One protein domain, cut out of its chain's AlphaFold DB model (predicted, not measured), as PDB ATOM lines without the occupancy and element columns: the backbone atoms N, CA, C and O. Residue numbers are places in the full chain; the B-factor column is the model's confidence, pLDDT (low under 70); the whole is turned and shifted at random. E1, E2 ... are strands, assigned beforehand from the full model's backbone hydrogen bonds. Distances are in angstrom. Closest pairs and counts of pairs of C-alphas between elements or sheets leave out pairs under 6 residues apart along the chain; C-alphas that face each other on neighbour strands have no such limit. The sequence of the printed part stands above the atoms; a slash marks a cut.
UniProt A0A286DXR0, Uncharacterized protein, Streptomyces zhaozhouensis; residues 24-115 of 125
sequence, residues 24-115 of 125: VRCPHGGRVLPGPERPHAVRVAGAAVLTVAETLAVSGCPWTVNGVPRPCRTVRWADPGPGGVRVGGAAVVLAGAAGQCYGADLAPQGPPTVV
ATOM      1  N   VAL A  24     138.021 117.554 112.205       95.81
ATOM      2  CA  VAL A  24     138.703 118.684 112.845       95.81
ATOM      3  C   VAL A  24     140.217 118.507 112.724       95.81
ATOM      4  O   VAL A  24     140.753 117.411 112.917       95.81
ATOM      5  N   ARG A  25     140.918 119.587 112.375       97.50
ATOM      6  CA  ARG A  25     142.381 119.631 112.243       97.50
ATOM      7  C   ARG A  25     142.950 120.800 113.030       97.50
ATOM      8  O   ARG A  25     142.338 121.866 113.080       97.50
ATOM      9  N   CYS A  26     144.123 120.614 113.627       97.88
ATOM     10  CA  CYS A  26     144.868 121.739 114.181       97.88
ATOM     11  C   CYS A  26     145.433 122.607 113.038       97.88
ATOM     12  O   CYS A  26     145.586 122.103 111.918       97.88
ATOM     13  N   PRO A  27     145.780 123.880 113.288       97.56
ATOM     14  CA  PRO A  27     146.269 124.775 112.235       97.56
ATOM     15  C   PRO A  27     147.612 124.336 111.630       97.56
ATOM     16  O   PRO A  27     147.992 124.805 110.565       97.56
ATOM     17  N   HIS A  28     148.307 123.390 112.265       97.81
ATOM     18  CA  HIS A  28     149.586 122.850 111.801       97.81
ATOM     19  C   HIS A  28     149.456 121.522 111.032       97.81
ATOM     20  O   HIS A  28     150.463 120.900 110.711       97.81
ATOM     21  N   GLY A  29     148.232 121.050 110.765       96.38
ATOM     22  CA  GLY A  29     147.974 119.867 109.931       96.38
ATOM     23  C   GLY A  29     147.716 118.554 110.681       96.38
ATOM     24  O   GLY A  29     147.317 117.571 110.054       96.38
ATOM     25  N   GLY A  30     147.860 118.536 112.009       97.69
ATOM     26  CA  GLY A  30     147.488 117.396 112.854       97.69
ATOM     27  C   GLY A  30     145.978 117.135 112.869       97.69
ATOM     28  O   GLY A  30     145.168 118.054 112.713       97.69
ATOM     29  N   ARG A  31     145.583 115.876 113.074       97.62
ATOM     30  CA  ARG A  31     144.179 115.447 113.091       97.62
ATOM     31  C   ARG A  31     143.662 115.383 114.521       97.62
ATOM     32  O   ARG A  31     144.312 114.816 115.393       97.62
ATOM     33  N   VAL A  32     142.475 115.925 114.758       96.88
ATOM     34  CA  VAL A  32     141.770 115.725 116.025       96.88
ATOM     35  C   VAL A  32     141.105 114.355 115.997       96.88
ATOM     36  O   VAL A  32     140.444 113.985 115.023       96.88
ATOM     37  N   LEU A  33     141.322 113.582 117.051       93.56
ATOM     38  CA  LEU A  33     140.669 112.299 117.233       93.56
ATOM     39  C   LEU A  33     139.201 112.521 117.618       93.56
ATOM     40  O   LEU A  33     138.903 113.481 118.334       93.56
ATOM     41  N   PRO A  34     138.282 111.651 117.162       81.56
ATOM     42  CA  PRO A  34     136.896 111.701 117.603       81.56
ATOM     43  C   PRO A  34     136.820 111.710 119.133       81.56
ATOM     44  O   PRO A  34     137.610 111.038 119.800       81.56
ATOM     45  N   GLY A  35     135.877 112.477 119.681       75.75
ATOM     46  CA  GLY A  35     135.604 112.445 121.114       75.75
ATOM     47  C   GLY A  35     135.211 111.048 121.591       75.75
ATOM     48  O   GLY A  35     134.771 110.224 120.784       75.75
ATOM     49  N   PRO A  36     135.390 110.760 122.890       70.69
ATOM     50  CA  PRO A  36     135.026 109.466 123.446       70.69
ATOM     51  C   PRO A  36     133.539 109.187 123.204       70.69
ATOM     52  O   PRO A  36     132.685 110.021 123.519       70.69
ATOM     53  N   GLU A  37     133.212 108.005 122.674       69.06
ATOM     54  CA  GLU A  37     131.820 107.561 122.648       69.06
ATOM     55  C   GLU A  37     131.346 107.337 124.086       69.06
ATOM     56  O   GLU A  37     131.936 106.566 124.844       69.06
ATOM     57  N   ARG A  38     130.269 108.024 124.469       74.19
ATOM     58  CA  ARG A  38     129.613 107.839 125.765       74.19
ATOM     59  C   ARG A  38     128.313 107.058 125.555       74.19
ATOM     60  O   ARG A  38     127.577 107.401 124.627       74.19
ATOM     61  N   PRO A  39     127.978 106.070 126.410       68.00
ATOM     62  CA  PRO A  39     126.782 105.232 126.241       68.00
ATOM     63  C   PRO A  39     125.472 106.023 126.127       68.00
ATOM     64  O   PRO A  39     124.559 105.618 125.419       68.00
ATOM     65  N   HIS A  40     125.405 107.183 126.785       72.81
ATOM     66  CA  HIS A  40     124.235 108.065 126.804       72.81
ATOM     67  C   HIS A  40     124.484 109.396 126.080       72.81
ATOM     68  O   HIS A  40     123.840 110.401 126.380       72.81
ATOM     69  N   ALA A  41     125.445 109.436 125.152       81.00
ATOM     70  CA  ALA A  41     125.644 110.617 124.324       81.00
ATOM     71  C   ALA A  41     124.401 110.869 123.463       81.00
ATOM     72  O   ALA A  41     123.894 109.963 122.801       81.00
ATOM     73  N   VAL A  42     123.954 112.124 123.413       88.62
ATOM     74  CA  VAL A  42     123.019 112.564 122.372       88.62
ATOM     75  C   VAL A  42     123.706 112.384 121.021       88.62
ATOM     76  O   VAL A  42     124.863 112.775 120.855       88.62
ATOM     77  N   ARG A  43     123.005 111.775 120.061       89.62
ATOM     78  CA  ARG A  43     123.528 111.491 118.722       89.62
ATOM     79  C   ARG A  43     122.772 112.285 117.659       89.62
ATOM     80  O   ARG A  43     121.558 112.435 117.737       89.62
ATOM     81  N   VAL A  44     123.492 112.741 116.640       86.38
ATOM     82  CA  VAL A  44     122.949 113.335 115.411       86.38
ATOM     83  C   VAL A  44     123.448 112.496 114.243       86.38
ATOM     84  O   VAL A  44     124.648 112.263 114.123       86.38
ATOM     85  N   ALA A  45     122.524 111.998 113.415       84.69
ATOM     86  CA  ALA A  45     122.829 111.071 112.317       84.69
ATOM     87  C   ALA A  45     123.689 109.860 112.757       84.69
ATOM     88  O   ALA A  45     124.588 109.426 112.045       84.69
ATOM     89  N   GLY A  46     123.446 109.343 113.969       87.06
ATOM     90  CA  GLY A  46     124.191 108.219 114.549       87.06
ATOM     91  C   GLY A  46     125.538 108.579 115.195       87.06
ATOM     92  O   GLY A  46     126.088 107.758 115.925       87.06
ATOM     93  N   ALA A  47     126.046 109.801 115.018       87.94
ATOM     94  CA  ALA A  47     127.309 110.260 115.600       87.94
ATOM     95  C   ALA A  47     127.089 111.032 116.911       87.94
ATOM     96  O   ALA A  47     126.168 111.842 117.009       87.94
ATOM     97  N   ALA A  48     127.939 110.807 117.916       90.88
ATOM     98  CA  ALA A  48     127.849 111.478 119.214       90.88
ATOM     99  C   ALA A  48     128.107 112.985 119.076       90.88
ATOM    100  O   ALA A  48     129.091 113.389 118.461       90.88
ATOM    101  N   VAL A  49     127.224 113.815 119.629       91.81
ATOM    102  CA  VAL A  49     127.349 115.279 119.615       91.81
ATOM    103  C   VAL A  49     128.514 115.725 120.494       91.81
ATOM    104  O   VAL A  49     128.651 115.245 121.619       91.81
ATOM    105  N   LEU A  50     129.306 116.678 119.998       92.81
ATOM    106  CA  LEU A  50     130.388 117.284 120.768       92.81
ATOM    107  C   LEU A  50     129.859 118.376 121.703       92.81
ATOM    108  O   LEU A  50     128.972 119.156 121.336       92.81
ATOM    109  N   THR A  51     130.444 118.482 122.894       94.00
ATOM    110  CA  THR A  51     130.120 119.538 123.868       94.00
ATOM    111  C   THR A  51     131.367 120.288 124.321       94.00
ATOM    112  O   THR A  51     132.478 119.766 124.277       94.00
ATOM    113  N   VAL A  52     131.198 121.522 124.800       94.25
ATOM    114  CA  VAL A  52     132.314 122.365 125.282       94.25
ATOM    115  C   VAL A  52     133.038 121.784 126.506       94.25
ATOM    116  O   VAL A  52     134.137 122.220 126.833       94.25
ATOM    117  N   ALA A  53     132.453 120.782 127.173       93.00
ATOM    118  CA  ALA A  53     133.098 120.054 128.265       93.00
ATOM    119  C   ALA A  53     134.185 119.081 127.777       93.00
ATOM    120  O   ALA A  53     134.973 118.574 128.575       93.00
ATOM    121  N   GLU A  54     134.224 118.774 126.482       92.44
ATOM    122  CA  GLU A  54     135.193 117.844 125.922       92.44
ATOM    123  C   GLU A  54     136.540 118.520 125.652       92.44
ATOM    124  O   GLU A  54     136.635 119.613 125.094       92.44
ATOM    125  N   THR A  55     137.611 117.811 126.004       95.44
ATOM    126  CA  THR A  55     138.963 118.079 125.510       95.44
ATOM    127  C   THR A  55     139.324 116.957 124.549       95.44
ATOM    128  O   THR A  55     139.472 115.811 124.973       95.44
ATOM    129  N   LEU A  56     139.449 117.268 123.260       96.31
ATOM    130  CA  LEU A  56     139.718 116.256 122.237       96.31
ATOM    131  C   LEU A  56     141.211 116.178 121.941       96.31
ATOM    132  O   LEU A  56     141.875 117.208 121.822       96.31
ATOM    133  N   ALA A  57     141.739 114.964 121.806       97.38
ATOM    134  CA  ALA A  57     143.149 114.737 121.519       97.38
ATOM    135  C   ALA A  57     143.494 115.074 120.061       97.38
ATOM    136  O   ALA A  57     142.703 114.847 119.150       97.38
ATOM    137  N   VAL A  58     144.708 115.571 119.836       98.06
ATOM    138  CA  VAL A  58     145.285 115.807 118.507       98.06
ATOM    139  C   VAL A  58     146.422 114.810 118.290       98.06
ATOM    140  O   VAL A  58     147.286 114.650 119.152       98.06
ATOM    141  N   SER A  59     146.441 114.160 117.130       97.31
ATOM    142  CA  SER A  59     147.497 113.242 116.708       97.31
ATOM    143  C   SER A  59     148.170 113.713 115.416       97.31
ATOM    144  O   SER A  59     147.577 114.416 114.593       97.31
ATOM    145  N   GLY A  60     149.445 113.347 115.250       97.12
ATOM    146  CA  GLY A  60     150.197 113.600 114.017       97.12
ATOM    147  C   GLY A  60     150.432 115.078 113.689       97.12
ATOM    148  O   GLY A  60     150.523 115.421 112.520       97.12
ATOM    149  N   CYS A  61     150.487 115.966 114.687       97.75
ATOM    150  CA  CYS A  61     150.828 117.372 114.465       97.75
ATOM    151  C   CYS A  61     152.345 117.516 114.207       97.75
ATOM    152  O   CYS A  61     153.117 117.240 115.125       97.75
ATOM    153  N   PRO A  62     152.783 117.956 113.011       96.88
ATOM    154  CA  PRO A  62     154.199 118.045 112.645       96.88
ATOM    155  C   PRO A  62     154.876 119.342 113.119       96.88
ATOM    156  O   PRO A  62     156.001 119.619 112.719       96.88
ATOM    157  N   TRP A  63     154.196 120.174 113.917       96.81
ATOM    158  CA  TRP A  63     154.684 121.509 114.269       96.81
ATOM    159  C   TRP A  63     156.009 121.469 115.034       96.81
ATOM    160  O   TRP A  63     156.144 120.771 116.044       96.81
ATOM    161  N   THR A  64     156.962 122.283 114.586       95.69
ATOM    162  CA  THR A  64     158.273 122.469 115.214       95.69
ATOM    163  C   THR A  64     158.609 123.952 115.302       95.69
ATOM    164  O   THR A  64     158.302 124.701 114.378       95.69
ATOM    165  N   VAL A  65     159.311 124.364 116.356       94.50
ATOM    166  CA  VAL A  65     159.875 125.715 116.498       94.50
ATOM    167  C   VAL A  65     161.385 125.574 116.628       94.50
ATOM    168  O   VAL A  65     161.853 124.900 117.542       94.50
ATOM    169  N   ASN A  66     162.147 126.170 115.707       95.81
ATOM    170  CA  ASN A  66     163.614 126.059 115.656       95.81
ATOM    171  C   ASN A  66     164.114 124.599 115.712       95.81
ATOM    172  O   ASN A  66     165.047 124.277 116.441       95.81
ATOM    173  N   GLY A  67     163.442 123.692 114.992       94.75
ATOM    174  CA  GLY A  67     163.770 122.259 114.963       94.75
ATOM    175  C   GLY A  67     163.295 121.454 116.179       94.75
ATOM    176  O   GLY A  67     163.386 120.230 116.168       94.75
ATOM    177  N   VAL A  68     162.732 122.100 117.204       95.56
ATOM    178  CA  VAL A  68     162.196 121.422 118.391       95.56
ATOM    179  C   VAL A  68     160.706 121.119 118.192       95.56
ATOM    180  O   VAL A  68     159.933 122.052 117.953       95.56
ATOM    181  N   PRO A  69     160.252 119.857 118.318       95.25
ATOM    182  CA  PRO A  69     158.834 119.513 118.220       95.25
ATOM    183  C   PRO A  69     157.971 120.232 119.260       95.25
ATOM    184  O   PRO A  69     158.219 120.161 120.463       95.25
ATOM    185  N   ARG A  70     156.907 120.894 118.795       96.25
ATOM    186  CA  ARG A  70     155.902 121.577 119.625       96.25
ATOM    187  C   ARG A  70     154.484 121.182 119.189       96.25
ATOM    188  O   ARG A  70     153.680 122.046 118.844       96.25
ATOM    189  N   PRO A  71     154.142 119.881 119.173       97.19
ATOM    190  CA  PRO A  71     152.877 119.427 118.621       97.19
ATOM    191  C   PRO A  71     151.686 119.943 119.433       97.19
ATOM    192  O   PRO A  71     151.695 119.949 120.668       97.19
ATOM    193  N   CYS A  72     150.606 120.275 118.727       98.44
ATOM    194  CA  CYS A  72     149.282 120.372 119.334       98.44
ATOM    195  C   CYS A  72     148.917 119.013 119.943       98.44
ATOM    196  O   CYS A  72     149.054 117.983 119.284       98.44
ATOM    197  N   ARG A  73     148.436 119.021 121.184       97.94
ATOM    198  CA  ARG A  73     148.000 117.829 121.920       97.94
ATOM    199  C   ARG A  73     146.498 117.774 122.100       97.94
ATOM    200  O   ARG A  73     145.948 116.680 122.136       97.94
ATOM    201  N   THR A  74     145.839 118.925 122.216       98.31
ATOM    202  CA  THR A  74     144.395 118.971 122.452       98.31
ATOM    203  C   THR A  74     143.708 120.115 121.716       98.31
ATOM    204  O   THR A  74     144.357 121.068 121.283       98.31
ATOM    205  N   VAL A  75     142.387 120.014 121.582       98.00
ATOM    206  CA  VAL A  75     141.487 121.108 121.206       98.00
ATOM    207  C   VAL A  75     140.354 121.218 122.226       98.00
ATOM    208  O   VAL A  75     139.881 120.207 122.751       98.00
ATOM    209  N   ARG A  76     139.945 122.455 122.517       97.06
ATOM    210  CA  ARG A  76     138.812 122.797 123.387       97.06
ATOM    211  C   ARG A  76     137.985 123.900 122.737       97.06
ATOM    212  O   ARG A  76     138.514 124.660 121.927       97.06
ATOM    213  N   TRP A  77     136.718 124.010 123.119       96.56
ATOM    214  CA  TRP A  77     135.828 125.085 122.680       96.56
ATOM    215  C   TRP A  77     135.406 125.950 123.861       96.56
ATOM    216  O   TRP A  77     135.210 125.444 124.962       96.56
ATOM    217  N   ALA A  78     135.268 127.253 123.626       94.75
ATOM    218  CA  ALA A  78     134.730 128.174 124.617       94.75
ATOM    219  C   ALA A  78     133.217 127.960 124.803       94.75
ATOM    220  O   ALA A  78     132.501 127.709 123.830       94.75
ATOM    221  N   ASP A  79     132.723 128.090 126.040       92.31
ATOM    222  CA  ASP A  79     131.279 128.115 126.308       92.31
ATOM    223  C   ASP A  79     130.689 129.425 125.739       92.31
ATOM    224  O   ASP A  79     131.174 130.506 126.079       92.31
ATOM    225  N   PRO A  80     129.670 129.363 124.860       90.12
ATOM    226  CA  PRO A  80     129.053 130.549 124.269       90.12
ATOM    227  C   PRO A  80     128.147 131.327 125.242       90.12
ATOM    228  O   PRO A  80     127.581 132.345 124.848       90.12
ATOM    229  N   GLY A  81     127.982 130.865 126.486       88.38
ATOM    230  CA  GLY A  81     127.166 131.500 127.513       88.38
ATOM    231  C   GLY A  81     125.736 130.943 127.610       88.38
ATOM    232  O   GLY A  81     125.430 129.841 127.126       88.38
ATOM    233  N   PRO A  82     124.834 131.659 128.303       79.88
ATOM    234  CA  PRO A  82     123.436 131.261 128.429       79.88
ATOM    235  C   PRO A  82     122.695 131.419 127.088       79.88
ATOM    236  O   PRO A  82     122.904 132.386 126.364       79.88
ATOM    237  N   GLY A  83     121.818 130.463 126.757       79.88
ATOM    238  CA  GLY A  83     120.961 130.510 125.558       79.88
ATOM    239  C   GLY A  83     121.274 129.482 124.461       79.88
ATOM    240  O   GLY A  83     120.503 129.353 123.515       79.88
ATOM    241  N   GLY A  84     122.365 128.719 124.584       81.38
ATOM    242  CA  GLY A  84     122.674 127.595 123.689       81.38
ATOM    243  C   GLY A  84     122.001 126.278 124.097       81.38
ATOM    244  O   GLY A  84     121.669 126.075 125.266       81.38
ATOM    245  N   VAL A  85     121.848 125.350 123.144       88.81
ATOM    246  CA  VAL A  85     121.427 123.966 123.430       88.81
ATOM    247  C   VAL A  85     122.480 123.296 124.312       88.81
ATOM    248  O   VAL A  85     123.672 123.344 124.000       88.81
ATOM    249  N   ARG A  86     122.044 122.664 125.406       90.94
ATOM    250  CA  ARG A  86     122.919 121.981 126.366       90.94
ATOM    251  C   ARG A  86     122.581 120.497 126.460       90.94
ATOM    252  O   ARG A  86     121.413 120.123 126.459       90.94
ATOM    253  N   VAL A  87     123.611 119.663 126.582       88.19
ATOM    254  CA  VAL A  87     123.510 118.219 126.831       88.19
ATOM    255  C   VAL A  87     124.302 117.917 128.095       88.19
ATOM    256  O   VAL A  87     125.486 118.241 128.176       88.19
ATOM    257  N   GLY A  88     123.641 117.354 129.109       86.44
ATOM    258  CA  GLY A  88     124.274 117.112 130.412       86.44
ATOM    259  C   GLY A  88     124.836 118.387 131.061       86.44
ATOM    260  O   GLY A  88     125.886 118.340 131.688       86.44
ATOM    261  N   GLY A  89     124.191 119.541 130.840       89.50
ATOM    262  CA  GLY A  89     124.620 120.848 131.362       89.50
ATOM    263  C   GLY A  89     125.696 121.575 130.538       89.50
ATOM    264  O   GLY A  89     125.847 122.790 130.675       89.50
ATOM    265  N   ALA A  90     126.390 120.893 129.625       91.88
ATOM    266  CA  ALA A  90     127.408 121.496 128.764       91.88
ATOM    267  C   ALA A  90     126.817 121.960 127.425       91.88
ATOM    268  O   ALA A  90     125.995 121.260 126.832       91.88
ATOM    269  N   ALA A  91     127.244 123.124 126.927       94.00
ATOM    270  CA  ALA A  91     126.814 123.626 125.623       94.00
ATOM    271  C   ALA A  91     127.273 122.707 124.481       94.00
ATOM    272  O   ALA A  91     128.411 122.231 124.465       94.00
ATOM    273  N   VAL A  92     126.383 122.474 123.520       93.38
ATOM    274  CA  VAL A  92     126.689 121.775 122.269       93.38
ATOM    275  C   VAL A  92     127.603 122.642 121.405       93.38
ATOM    276  O   VAL A  92     127.379 123.847 121.265       93.38
ATOM    277  N   VAL A  93     128.618 122.031 120.794       93.44
ATOM    278  CA  VAL A  93     129.523 122.739 119.886       93.44
ATOM    279  C   VAL A  93     128.869 122.890 118.514       93.44
ATOM    280  O   VAL A  93     128.462 121.915 117.882       93.44
ATOM    281  N   LEU A  94     128.802 124.130 118.034       92.38
ATOM    282  CA  LEU A  94     128.290 124.473 116.709       92.38
ATOM    283  C   LEU A  94     129.437 124.819 115.753       92.38
ATOM    284  O   LEU A  94     130.491 125.306 116.163       92.38
ATOM    285  N   ALA A  95     129.222 124.624 114.456       89.88
ATOM    286  CA  ALA A  95     130.132 125.069 113.414       89.88
ATOM    287  C   ALA A  95     130.379 126.584 113.531       89.88
ATOM    288  O   ALA A  95     129.441 127.382 113.610       89.88
ATOM    289  N   GLY A  96     131.652 126.980 113.555       87.25
ATOM    290  CA  GLY A  96     132.066 128.366 113.792       87.25
ATOM    291  C   GLY A  96     132.121 128.782 115.267       87.25
ATOM    292  O   GLY A  96     132.342 129.959 115.538       87.25
ATOM    293  N   ALA A  97     131.929 127.861 116.220       91.56
ATOM    294  CA  ALA A  97     132.252 128.110 117.623       91.56
ATOM    295  C   ALA A  97     133.757 128.373 117.801       91.56
ATOM    296  O   ALA A  97     134.588 127.790 117.100       91.56
ATOM    297  N   ALA A  98     134.105 129.226 118.767       94.75
ATOM    298  CA  ALA A  98     135.488 129.566 119.080       94.75
ATOM    299  C   ALA A  98     136.214 128.359 119.700       94.75
ATOM    300  O   ALA A  98     136.033 128.044 120.878       94.75
ATOM    301  N   GLY A  99     137.002 127.665 118.878       96.56
ATOM    302  CA  GLY A  99     137.874 126.568 119.289       96.56
ATOM    303  C   GLY A  99     139.329 127.012 119.410       96.56
ATOM    304  O   GLY A  99     139.769 127.905 118.689       96.56
ATOM    305  N   GLN A 100     140.087 126.348 120.278       98.25
ATOM    306  CA  GLN A 100     141.501 126.620 120.522       98.25
ATOM    307  C   GLN A 100     142.283 125.307 120.595       98.25
ATOM    308  O   GLN A 100     141.959 124.424 121.393       98.25
ATOM    309  N   CYS A 101     143.323 125.170 119.770       98.31
ATOM    310  CA  CYS A 101     144.304 124.097 119.906       98.31
ATOM    311  C   CYS A 101     145.352 124.464 120.963       98.31
ATOM    312  O   CYS A 101     145.743 125.627 121.066       98.31
ATOM    313  N   TYR A 102     145.842 123.472 121.703       98.62
ATOM    314  CA  TYR A 102     146.847 123.649 122.753       98.62
ATOM    315  C   TYR A 102     148.027 122.694 122.578       98.62
ATOM    316  O   TYR A 102     147.850 121.553 122.140       98.62
ATOM    317  N   GLY A 103     149.225 123.162 122.930       97.75
ATOM    318  CA  GLY A 103     150.440 122.353 123.033       97.75
ATOM    319  C   GLY A 103     150.457 121.453 124.275       97.75
ATOM    320  O   GLY A 103     149.521 121.445 125.073       97.75
ATOM    321  N   ALA A 104     151.536 120.684 124.443       92.81
ATOM    322  CA  ALA A 104     151.747 119.856 125.641       92.81
ATOM    323  C   ALA A 104     151.913 120.689 126.926       92.81
ATOM    324  O   ALA A 104     151.534 120.255 128.005       92.81
ATOM    325  N   ASP A 105     152.436 121.900 126.775       93.69
ATOM    326  CA  ASP A 105     152.583 122.945 127.789       93.69
ATOM    327  C   ASP A 105     151.297 123.761 128.009       93.69
ATOM    328  O   ASP A 105     151.320 124.763 128.714       93.69
ATOM    329  N   LEU A 106     150.184 123.368 127.377       95.50
ATOM    330  CA  LEU A 106     148.928 124.121 127.344       95.50
ATOM    331  C   LEU A 106     149.063 125.531 126.743       95.50
ATOM    332  O   LEU A 106     148.165 126.357 126.913       95.50
ATOM    333  N   ALA A 107     150.129 125.809 125.986       96.12
ATOM    334  CA  ALA A 107     150.239 127.054 125.240       96.12
ATOM    335  C   ALA A 107     149.209 127.072 124.091       96.12
ATOM    336  O   ALA A 107     149.092 126.065 123.380       96.12
ATOM    337  N   PRO A 108     148.467 128.177 123.876       97.25
ATOM    338  CA  PRO A 108     147.573 128.332 122.732       97.25
ATOM    339  C   PRO A 108     148.330 128.238 121.400       97.25
ATOM    340  O   PRO A 108     149.354 128.883 121.208       97.25
ATOM    341  N   GLN A 109     147.804 127.444 120.469       97.19
ATOM    342  CA  GLN A 109     148.395 127.153 119.156       97.19
ATOM    343  C   GLN A 109     147.520 127.635 117.984       97.19
ATOM    344  O   GLN A 109     147.658 127.149 116.870       97.19
ATOM    345  N   GLY A 110     146.582 128.553 118.236       97.12
ATOM    346  CA  GLY A 110     145.585 129.026 117.264       97.12
ATOM    347  C   GLY A 110     144.311 128.165 117.121       97.12
ATOM    348  O   GLY A 110     144.179 127.119 117.772       97.12
ATOM    349  N   PRO A 111     143.339 128.623 116.309       97.81
ATOM    350  CA  PRO A 111     142.050 127.959 116.136       97.81
ATOM    351  C   PRO A 111     142.140 126.712 115.236       97.81
ATOM    352  O   PRO A 111     142.956 126.673 114.312       97.81
ATOM    353  N   PRO A 112     141.295 125.689 115.456       97.12
ATOM    354  CA  PRO A 112     141.214 124.530 114.577       97.12
ATOM    355  C   PRO A 112     140.473 124.855 113.272       97.12
ATOM    356  O   PRO A 112     139.569 125.690 113.237       97.12
ATOM    357  N   THR A 113     140.776 124.105 112.213       95.94
ATOM    358  CA  THR A 113     139.922 124.037 111.019       95.94
ATOM    359  C   THR A 113     138.873 122.948 111.214       95.94
ATOM    360  O   THR A 113     139.207 121.823 111.591       95.94
ATOM    361  N   VAL A 114     137.607 123.276 110.954       94.25
ATOM    362  CA  VAL A 114     136.462 122.385 111.176       94.25
ATOM    363  C   VAL A 114     135.690 122.207 109.876       94.25
ATOM    364  O   VAL A 114     135.213 123.179 109.296       94.25
ATOM    365  N   VAL A 115     135.513 120.955 109.471       90.12
ATOM    366  CA  VAL A 115     134.555 120.543 108.446       90.12
ATOM    367  C   VAL A 115     133.475 119.721 109.155       90.12
ATOM    368  O   VAL A 115     133.769 118.614 109.621       90.12
TER     369      VAL A 115
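Overview. This is residues 24 to 115 of the 125 residues of an uncharacterized protein of Streptomyces zhaozhouensis (UniProt A0A286DXR0). Little of this domain is regular structure: E1, E2 and E3 form a small sheet, and long loops reach both ends of an elongated outline. Residues 60 to 71 fold back at one end; loops within 33 to 55 and 78 to 98 make the other. The printed part has 92 residues, only 18 in named elements: no named helix and strands E1 to E4, all strand by class. It is compact, with radius of gyration of the C-alphas 13.9 A and spans of 43 by 26 by 21 A.

Along the chain. Find C-alpha 56 at (139.718, 116.256, 122.237), where E1, residues 56 to 59, begins. E2, residues 72 to 77, runs 14.6 A; E3, residues 99 to 103, 13.8 A. E4, residues 113 to 115, ends at (134.555, 120.543, 108.446).

Arrangement. E1, E2 and E3 make a meander, each strand the antiparallel neighbour of the one before. In hairpin E1 and E2, at 153 degrees, see N 58 and O 73, 2.8 A apart. In hairpin E2 and E3, at 154 degrees, see N 100 and O 76, 2.8 A. E4 pairs with no named strand and is apart from E1, E2 and E3.

Size, cuts and confidence. The farthest C-alphas, Gly 67 and Gly 83, are 44.9 A apart. The printed part has no cut. Links E1 to E2 and E2 to E3 are long. Residues 37 and 39 have pLDDT under 70.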